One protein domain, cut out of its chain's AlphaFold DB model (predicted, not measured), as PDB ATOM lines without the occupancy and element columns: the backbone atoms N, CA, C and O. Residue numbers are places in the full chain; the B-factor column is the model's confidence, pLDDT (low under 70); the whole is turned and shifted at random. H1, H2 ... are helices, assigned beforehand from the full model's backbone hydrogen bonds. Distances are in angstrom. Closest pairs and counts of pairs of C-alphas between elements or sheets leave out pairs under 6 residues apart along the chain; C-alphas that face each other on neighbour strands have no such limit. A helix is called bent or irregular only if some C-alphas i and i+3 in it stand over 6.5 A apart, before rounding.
ATOM      1  N   GLY A  25     200.940 164.853 107.000       62.17
ATOM      2  CA  GLY A  25     201.309 164.639 108.399       62.17
ATOM      3  C   GLY A  25     200.131 164.720 109.364       62.17
ATOM      4  O   GLY A  25     200.127 164.069 110.409       62.17
ATOM      5  N   CYS A  26     199.118 165.509 109.022       62.55
ATOM      6  CA  CYS A  26     197.893 165.616 109.800       62.55
ATOM      7  C   CYS A  26     196.992 164.396 109.565       62.55
ATOM      8  O   CYS A  26     196.433 163.881 110.525       62.55
ATOM      9  N   GLU A  27     196.896 163.879 108.338       63.94
ATOM     10  CA  GLU A  27     196.063 162.709 107.991       63.94
ATOM     11  C   GLU A  27     196.426 161.451 108.796       63.94
ATOM     12  O   GLU A  27     195.551 160.814 109.386       63.94
ATOM     13  N   ARG A  28     197.722 161.137 108.922       62.57
ATOM     14  CA  ARG A  28     198.185 159.994 109.735       62.57
ATOM     15  C   ARG A  28     197.920 160.192 111.232       62.57
ATOM     16  O   ARG A  28     197.561 159.248 111.933       62.57
ATOM     17  N   ASN A  29     197.989 161.435 111.718       64.72
ATOM     18  CA  ASN A  29     197.584 161.767 113.085       64.72
ATOM     19  C   ASN A  29     196.097 161.523 113.331       64.72
ATOM     20  O   ASN A  29     195.731 160.995 114.383       64.72
ATOM     21  N   TRP A  30     195.246 161.875 112.366       67.15
ATOM     22  CA  TRP A  30     193.810 161.638 112.468       67.15
ATOM     23  C   TRP A  30     193.483 160.151 112.611       67.15
ATOM     24  O   TRP A  30     192.609 159.834 113.408       67.15
ATOM     25  N   SER A  31     194.230 159.246 111.970       67.19
ATOM     26  CA  SER A  31     194.062 157.791 112.142       67.19
ATOM     27  C   SER A  31     194.283 157.333 113.596       67.19
ATOM     28  O   SER A  31     193.462 156.613 114.172       67.19
ATOM     29  N   VAL A  32     195.336 157.831 114.262       67.38
ATOM     30  CA  VAL A  32     195.591 157.534 115.688       67.38
ATOM     31  C   VAL A  32     194.475 158.093 116.576       67.38
ATOM     32  O   VAL A  32     194.011 157.425 117.506       67.38
ATOM     33  N   PHE A  33     194.008 159.311 116.292       66.15
ATOM     34  CA  PHE A  33     192.901 159.908 117.037       66.15
ATOM     35  C   PHE A  33     191.562 159.211 116.768       66.15
ATOM     36  O   PHE A  33     190.765 159.069 117.696       66.15
ATOM     37  N   GLU A  34     191.327 158.693 115.565       69.10
ATOM     38  CA  GLU A  34     190.159 157.875 115.231       69.10
ATOM     39  C   GLU A  34     190.164 156.556 116.016       69.10
ATOM     40  O   GLU A  34     189.123 156.120 116.513       69.10
ATOM     41  N   GLN A  35     191.339 155.964 116.253       67.83
ATOM     42  CA  GLN A  35     191.459 154.796 117.127       67.83
ATOM     43  C   GLN A  35     191.124 155.125 118.593       67.83
ATOM     44  O   GLN A  35     190.488 154.318 119.281       67.83
ATOM     45  N   ILE A  36     191.496 156.318 119.070       66.88
ATOM     46  CA  ILE A  36     191.094 156.818 120.395       66.88
ATOM     47  C   ILE A  36     189.578 157.103 120.418       66.88
ATOM     48  O   ILE A  36     188.944 156.909 121.453       66.88
ATOM     49  N   HIS A  37     188.974 157.465 119.281       63.91
ATOM     50  CA  HIS A  37     187.565 157.839 119.118       63.91
ATOM     51  C   HIS A  37     186.794 156.871 118.207       63.91
ATOM     52  O   HIS A  37     186.261 157.244 117.166       63.91
ATOM     53  N   SER A  38     186.654 155.606 118.607       62.71
ATOM     54  CA  SER A  38     185.790 154.691 117.853       62.71
ATOM     55  C   SER A  38     184.308 155.019 118.082       62.71
ATOM     56  O   SER A  38     183.825 154.929 119.218       62.71
ATOM     57  N   LYS A  39     183.546 155.279 117.004       63.26
ATOM     58  CA  LYS A  39     182.078 155.509 117.035       63.26
ATOM     59  C   LYS A  39     181.306 154.450 117.844       63.26
ATOM     60  O   LYS A  39     180.251 154.755 118.395       63.26
ATOM     61  N   LYS A  40     181.834 153.223 117.943       65.74
ATOM     62  CA  LYS A  40     181.196 152.076 118.613       65.74
ATOM     63  C   LYS A  40     181.580 151.906 120.091       65.74
ATOM     64  O   LYS A  40     180.837 151.262 120.825       65.74
ATOM     65  N   ARG A  41     182.731 152.428 120.538       65.42
ATOM     66  CA  ARG A  41     183.282 152.143 121.884       65.42
ATOM     67  C   ARG A  41     183.761 153.357 122.683       65.42
ATOM     68  O   ARG A  41     183.761 153.264 123.905       65.42
ATOM     69  N   ASN A  42     184.134 154.467 122.043       69.25
ATOM     70  CA  ASN A  42     184.624 155.670 122.725       69.25
ATOM     71  C   ASN A  42     184.056 156.941 122.067       69.25
ATOM     72  O   ASN A  42     184.728 157.636 121.306       69.25
ATOM     73  N   ARG A  43     182.766 157.213 122.316       68.67
ATOM     74  CA  ARG A  43     182.033 158.365 121.761       68.67
ATOM     75  C   ARG A  43     182.315 159.632 122.564       68.67
ATOM     76  O   ARG A  43     181.464 160.121 123.302       68.67
ATOM     77  N   LEU A  44     183.525 160.145 122.438       75.32
ATOM     78  CA  LEU A  44     183.867 161.460 122.960       75.32
ATOM     79  C   LEU A  44     183.313 162.540 122.020       75.32
ATOM     80  O   LEU A  44     183.406 162.429 120.798       75.32
ATOM     81  N   GLU A  45     182.726 163.577 122.609       78.14
ATOM     82  CA  GLU A  45     182.244 164.765 121.904       78.14
ATOM     83  C   GLU A  45     183.391 165.449 121.141       78.14
ATOM     84  O   GLU A  45     184.524 165.471 121.627       78.14
ATOM     85  N   HIS A  46     183.107 166.034 119.973       81.09
ATOM     86  CA  HIS A  46     184.120 166.689 119.132       81.09
ATOM     87  C   HIS A  46     184.927 167.742 119.906       81.09
ATOM     88  O   HIS A  46     186.149 167.792 119.797       81.09
ATOM     89  N   LYS A  47     184.258 168.501 120.783       84.13
ATOM     90  CA  LYS A  47     184.906 169.467 121.677       84.13
ATOM     91  C   LYS A  47     185.949 168.808 122.586       84.13
ATOM     92  O   LYS A  47     187.080 169.267 122.665       84.13
ATOM     93  N   ARG A  48     185.609 167.670 123.201       85.78
ATOM     94  CA  ARG A  48     186.534 166.924 124.072       85.78
ATOM     95  C   ARG A  48     187.691 166.295 123.300       85.78
ATOM     96  O   ARG A  48     188.790 166.231 123.840       85.78
ATOM     97  N   LEU A  49     187.452 165.828 122.071       84.52
ATOM     98  CA  LEU A  49     188.523 165.362 121.183       84.52
ATOM     99  C   LEU A  49     189.516 166.493 120.911       84.52
ATOM    100  O   LEU A  49     190.716 166.315 121.097       84.52
ATOM    101  N   HIS A  50     189.003 167.650 120.498       84.53
ATOM    102  CA  HIS A  50     189.811 168.815 120.170       84.53
ATOM    103  C   HIS A  50     190.645 169.279 121.372       84.53
ATOM    104  O   HIS A  50     191.861 169.430 121.259       84.53
ATOM    105  N   ASP A  51     190.018 169.399 122.545       88.98
ATOM    106  CA  ASP A  51     190.710 169.762 123.785       88.98
ATOM    107  C   ASP A  51     191.798 168.737 124.148       88.98
ATOM    108  O   ASP A  51     192.896 169.106 124.568       88.98
ATOM    109  N   LEU A  52     191.539 167.441 123.940       87.10
ATOM    110  CA  LEU A  52     192.515 166.383 124.201       87.10
ATOM    111  C   LEU A  52     193.721 166.463 123.255       87.10
ATOM    112  O   LEU A  52     194.862 166.359 123.714       87.10
ATOM    113  N   VAL A  53     193.484 166.659 121.955       82.61
ATOM    114  CA  VAL A  53     194.542 166.836 120.945       82.61
ATOM    115  C   VAL A  53     195.386 168.059 121.301       82.61
ATOM    116  O   VAL A  53     196.616 167.966 121.344       82.61
ATOM    117  N   PHE A  54     194.731 169.173 121.637       86.76
ATOM    118  CA  PHE A  54     195.385 170.414 122.034       86.76
ATOM    119  C   PHE A  54     196.276 170.219 123.263       86.76
ATOM    120  O   PHE A  54     197.451 170.595 123.237       86.76
ATOM    121  N   VAL A  55     195.758 169.600 124.327       88.14
ATOM    122  CA  VAL A  55     196.526 169.358 125.557       88.14
ATOM    123  C   VAL A  55     197.701 168.422 125.288       88.14
ATOM    124  O   VAL A  55     198.820 168.750 125.685       88.14
ATOM    125  N   LYS A  56     197.490 167.302 124.581       85.75
ATOM    126  CA  LYS A  56     198.558 166.340 124.253       85.75
ATOM    127  C   LYS A  56     199.685 167.013 123.470       85.75
ATOM    128  O   LYS A  56     200.854 166.894 123.839       85.75
ATOM    129  N   TYR A  57     199.330 167.747 122.420       82.36
ATOM    130  CA  TYR A  57     200.292 168.412 121.547       82.36
ATOM    131  C   TYR A  57     201.089 169.498 122.288       82.36
ATOM    132  O   TYR A  57     202.323 169.491 122.276       82.36
ATOM    133  N   ASN A  58     200.404 170.388 123.014       86.87
ATOM    134  CA  ASN A  58     201.059 171.466 123.760       86.87
ATOM    135  C   ASN A  58     201.893 170.950 124.936       86.87
ATOM    136  O   ASN A  58     202.963 171.493 125.220       86.87
ATOM    137  N   GLN A  59     201.447 169.888 125.612       86.41
ATOM    138  CA  GLN A  59     202.223 169.249 126.672       86.41
ATOM    139  C   GLN A  59     203.574 168.759 126.139       86.41
ATOM    140  O   GLN A  59     204.600 168.988 126.786       86.41
ATOM    141  N   GLN A  60     203.595 168.161 124.946       82.02
ATOM    142  CA  GLN A  60     204.826 167.692 124.316       82.02
ATOM    143  C   GLN A  60     205.745 168.845 123.894       82.02
ATOM    144  O   GLN A  60     206.953 168.803 124.144       82.02
ATOM    145  N   LEU A  61     205.184 169.905 123.302       81.27
ATOM    146  CA  LEU A  61     205.943 171.111 122.958       81.27
ATOM    147  C   LEU A  61     206.584 171.746 124.193       81.27
ATOM    148  O   LEU A  61     207.765 172.095 124.169       81.27
ATOM    149  N   LYS A  62     205.835 171.837 125.298       86.82
ATOM    150  CA  LYS A  62     206.346 172.356 126.570       86.82
ATOM    151  C   LYS A  62     207.489 171.500 127.112       86.82
ATOM    152  O   LYS A  62     208.498 172.054 127.541       86.82
ATOM    153  N   GLN A  63     207.364 170.172 127.068       83.59
ATOM    154  CA  GLN A  63     208.435 169.265 127.500       83.59
ATOM    155  C   GLN A  63     209.724 169.487 126.700       83.59
ATOM    156  O   GLN A  63     210.794 169.612 127.296       83.59
ATOM    157  N   ARG A  64     209.631 169.631 125.371       81.74
ATOM    158  CA  ARG A  64     210.805 169.934 124.535       81.74
ATOM    159  C   ARG A  64     211.387 171.310 124.781       81.74
ATOM    160  O   ARG A  64     212.603 171.456 124.800       81.74
ATOM    161  N   TYR A  65     210.532 172.310 124.967       82.28
ATOM    162  CA  TYR A  65     210.989 173.660 125.259       82.28
ATOM    163  C   TYR A  65     211.779 173.705 126.572       82.28
ATOM    164  O   TYR A  65     212.848 174.308 126.619       82.28
ATOM    165  N   ILE A  66     211.294 173.024 127.615       85.30
ATOM    166  CA  ILE A  66     211.989 172.923 128.906       85.30
ATOM    167  C   ILE A  66     213.323 172.184 128.746       85.30
ATOM    168  O   ILE A  66     214.334 172.602 129.301       85.30
ATOM    169  N   ALA A  67     213.348 171.114 127.953       81.29
ATOM    170  CA  ALA A  67     214.540 170.306 127.735       81.29
ATOM    171  C   ALA A  67     215.454 170.817 126.602       81.29
ATOM    172  O   ALA A  67     216.373 170.106 126.215       81.29
ATOM    173  N   ARG A  68     215.266 172.041 126.084       77.92
ATOM    174  CA  ARG A  68     216.028 172.608 124.943       77.92
ATOM    175  C   ARG A  68     217.548 172.679 125.133       77.92
ATOM    176  O   ARG A  68     218.289 172.809 124.162       77.92
ATOM    177  N   ASP A  69     218.007 172.655 126.383       78.54
ATOM    178  CA  ASP A  69     219.434 172.652 126.719       78.54
ATOM    179  C   ASP A  69     220.023 171.232 126.738       78.54
ATOM    180  O   ASP A  69     221.230 171.051 126.539       78.54
ATOM    181  N   GLU A  70     219.175 170.222 126.945       78.76
ATOM    182  CA  GLU A  70     219.539 168.804 126.984       78.76
ATOM    183  C   GLU A  70     219.320 168.109 125.635       78.76
ATOM    184  O   GLU A  70     220.159 167.308 125.210       78.76
ATOM    185  N   ILE A  71     218.214 168.443 124.970       70.33
ATOM    186  CA  ILE A  71     217.794 167.950 123.663       70.33
ATOM    187  C   ILE A  71     218.352 168.901 122.611       70.33
ATOM    188  O   ILE A  71     218.149 170.114 122.672       70.33
ATOM    189  N   ASP A  72     219.084 168.356 121.644       72.24
ATOM    190  CA  ASP A  72     219.561 169.156 120.524       72.24
ATOM    191  C   ASP A  72     218.357 169.664 119.712       72.24
ATOM    192  O   ASP A  72     217.536 168.842 119.308       72.24
ATOM    193  N   PRO A  73     218.235 170.975 119.428       70.11
ATOM    194  CA  PRO A  73     217.094 171.517 118.687       70.11
ATOM    195  C   PRO A  73     216.874 170.897 117.299       70.11
ATOM    196  O   PRO A  73     215.791 171.037 116.741       70.11
ATOM    197  N   ILE A  74     217.901 170.252 116.733       73.55
ATOM    198  CA  ILE A  74     217.865 169.568 115.432       73.55
ATOM    199  C   ILE A  74     217.574 168.062 115.598       73.55
ATOM    200  O   ILE A  74     217.247 167.385 114.626       73.55
ATOM    201  N   SER A  75     217.680 167.509 116.811       73.71
ATOM    202  CA  SER A  75     217.440 166.086 117.044       73.71
ATOM    203  C   SER A  75     215.951 165.758 116.981       73.71
ATOM    204  O   SER A  75     215.130 166.324 117.702       73.71
ATOM    205  N   LEU A  76     215.631 164.788 116.126       69.60
ATOM    206  CA  LEU A  76     214.279 164.290 115.892       69.60
ATOM    207  C   LEU A  76     213.939 163.053 116.752       69.60
ATOM    208  O   LEU A  76     212.806 162.587 116.740       69.60
ATOM    209  N   ASN A  77     214.898 162.529 117.526       68.12
ATOM    210  CA  ASN A  77     214.762 161.248 118.237       68.12
ATOM    211  C   ASN A  77     213.717 161.285 119.364       68.12
ATOM    212  O   ASN A  77     213.046 160.291 119.615       68.12
ATOM    213  N   ASP A  78     213.548 162.443 120.010       67.47
ATOM    214  CA  ASP A  78     212.553 162.667 121.077       67.47
ATOM    215  C   ASP A  78     211.236 163.257 120.513       67.47
ATOM    216  O   ASP A  78     210.423 163.911 121.186       67.47
ATOM    217  N   ILE A  79     211.069 163.041 119.210       71.59
ATOM    218  CA  ILE A  79     209.902 163.145 118.351       71.59
ATOM    219  C   ILE A  79     208.632 162.414 118.861       71.59
ATOM    220  O   ILE A  79     208.676 161.193 118.845       71.59
ATOM    221  N   ASP A  80     207.520 163.017 119.329       69.14
ATOM    222  CA  ASP A  80     206.273 162.238 119.498       69.14
ATOM    223  C   ASP A  80     205.920 161.608 118.150       69.14
ATOM    224  O   ASP A  80     206.008 162.292 117.130       69.14
ATOM    225  N   VAL A  81     205.513 160.337 118.170       62.88
ATOM    226  CA  VAL A  81     205.106 159.553 116.993       62.88
ATOM    227  C   VAL A  81     204.002 160.282 116.222       62.88
ATOM    228  O   VAL A  81     203.946 160.222 115.004       62.88
ATOM    229  N   CYS A  82     203.202 161.106 116.906       61.00
ATOM    230  CA  CYS A  82     202.262 162.031 116.269       61.00
ATOM    231  C   CYS A  82     202.908 163.164 115.437       61.00
ATOM    232  O   CYS A  82     202.221 164.038 114.927       61.00
ATOM    233  N   ASN A  83     204.224 163.224 115.284       66.32
ATOM    234  CA  ASN A  83     204.866 164.051 114.264       66.32
ATOM    235  C   ASN A  83     205.706 163.176 113.345       66.32
ATOM    236  O   ASN A  83     206.818 163.536 112.979       66.32
ATOM    237  N   GLU A  84     205.168 162.026 112.962       61.65
ATOM    238  CA  GLU A  84     205.744 161.160 111.941       61.65
ATOM    239  C   GLU A  84     206.048 161.913 110.639       61.65
ATOM    240  O   GLU A  84     206.988 161.587 109.952       61.65
ATOM    241  N   TRP A  85     205.392 163.024 110.316       65.61
ATOM    242  CA  TRP A  85     205.836 163.832 109.170       65.61
ATOM    243  C   TRP A  85     207.235 164.463 109.333       65.61
ATOM    244  O   TRP A  85     207.851 164.846 108.343       65.61
ATOM    245  N   LEU A  86     207.731 164.593 110.569       62.39
ATOM    246  CA  LEU A  86     209.093 165.027 110.898       62.39
ATOM    247  C   LEU A  86     210.065 163.857 111.107       62.39
ATOM    248  O   LEU A  86     211.269 164.068 111.000       62.39
ATOM    249  N   VAL A  87     209.570 162.672 111.483       63.90
ATOM    250  CA  VAL A  87     210.394 161.528 111.950       63.90
ATOM    251  C   VAL A  87     210.267 160.295 111.059       63.90
ATOM    252  O   VAL A  87     211.156 159.454 111.022       63.90
ATOM    253  N   GLY A  88     209.134 160.174 110.390       62.18
ATOM    254  CA  GLY A  88     208.711 159.047 109.591       62.18
ATOM    255  C   GLY A  88     209.544 158.947 108.335       62.18
ATOM    256  O   GLY A  88     209.735 159.916 107.599       62.18
ATOM    257  N   GLU A  89     210.030 157.737 108.110       62.83
ATOM    258  CA  GLU A  89     210.449 157.317 106.789       62.83
ATOM    259  C   GLU A  89     209.208 157.414 105.894       62.83
ATOM    260  O   GLU A  89     208.129 156.967 106.283       62.83
TER     261      GLU A  89
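What this domain is: This is residues 25 to 89 of the 214 residues of the protein "Dimer_Tnp_hAT domain-containing protein" of Glycine max (UniProt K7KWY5). One long helix, H2, makes one long side of a loose, open frame, and two shorter helices, H1 and H3, meet on the other side where the first residues of H1 touch H3. The link from H1 to H2 turns back at one end of the frame and the longer link from H2 to H3 at the other, where residues 66 to 71, of which 66 belongs to H2, stick out. The printed part has 65 residues with three named helices, in the order H1, H2, H3, and no named strand; its class is all helix. The whole is loose, with a radius of gyration of the C-alphas of 13.9 A, and elongated, spanning 43 by 26 by 15 A.

Where its parts are: Find C-alpha 25 at (201.309, 164.639, 108.399), where the printed part and H1 begin; H1 takes residues 25 to 36 and is 17.6 A from first to last C-alpha. Next find C-alpha 46 at (184.120, 166.689, 119.132); from there H2, residues 46 to 66, runs 30.2 A and ends at C-alpha 66, at (211.989, 172.923, 128.906). Further on, H3 takes residues 81 to 87 and is 7.6 A long, ending at C-alpha 87, at (210.394, 161.528, 111.950). H3 is irregular: C-alphas 82 and 85 are 8.1 A apart.

How they stand to each other: Start at Gly 25 and look across to Trp 85: their C-alphas, the closest of H1 and H3, are 4.7 A apart. H1 and H3 touch, H1 with residues 25 to 29 alone. Their lines stand at a shallow tilt of 14 degrees, opposite ways, though the line of H3 is a rough one. H2 touches no helix. H1 and H2 are near each other, with 8 pairs of C-alphas within 10 A; their closest C-alphas are 8.1 A apart. H2 and H3 are apart. Along the backbone of H2, every O i to N i+4 pair is within hydrogen-bond range. In H1 you will find 6 of 8 such pairs within range, and in H3 1 of 3, beside 3 of 4 O i to N i+3 pairs.

The domain as a whole: The two C-alphas farthest apart, those of Lys 40 and Asp 69, are 44.2 A apart, while the first and last printed C-alphas, of Gly 25 and Glu 89, are 11.8 A apart. The printed part has no cut. The link from H1 to H2 is short, with 9 residues; the link from H2 to H3, residues 67 to 80, is long, with 14. In the B-factor column the mean pLDDT of the printed part is 73.4, and residues 25 to 43, 76 to 78 and 80 to 89 are under 70.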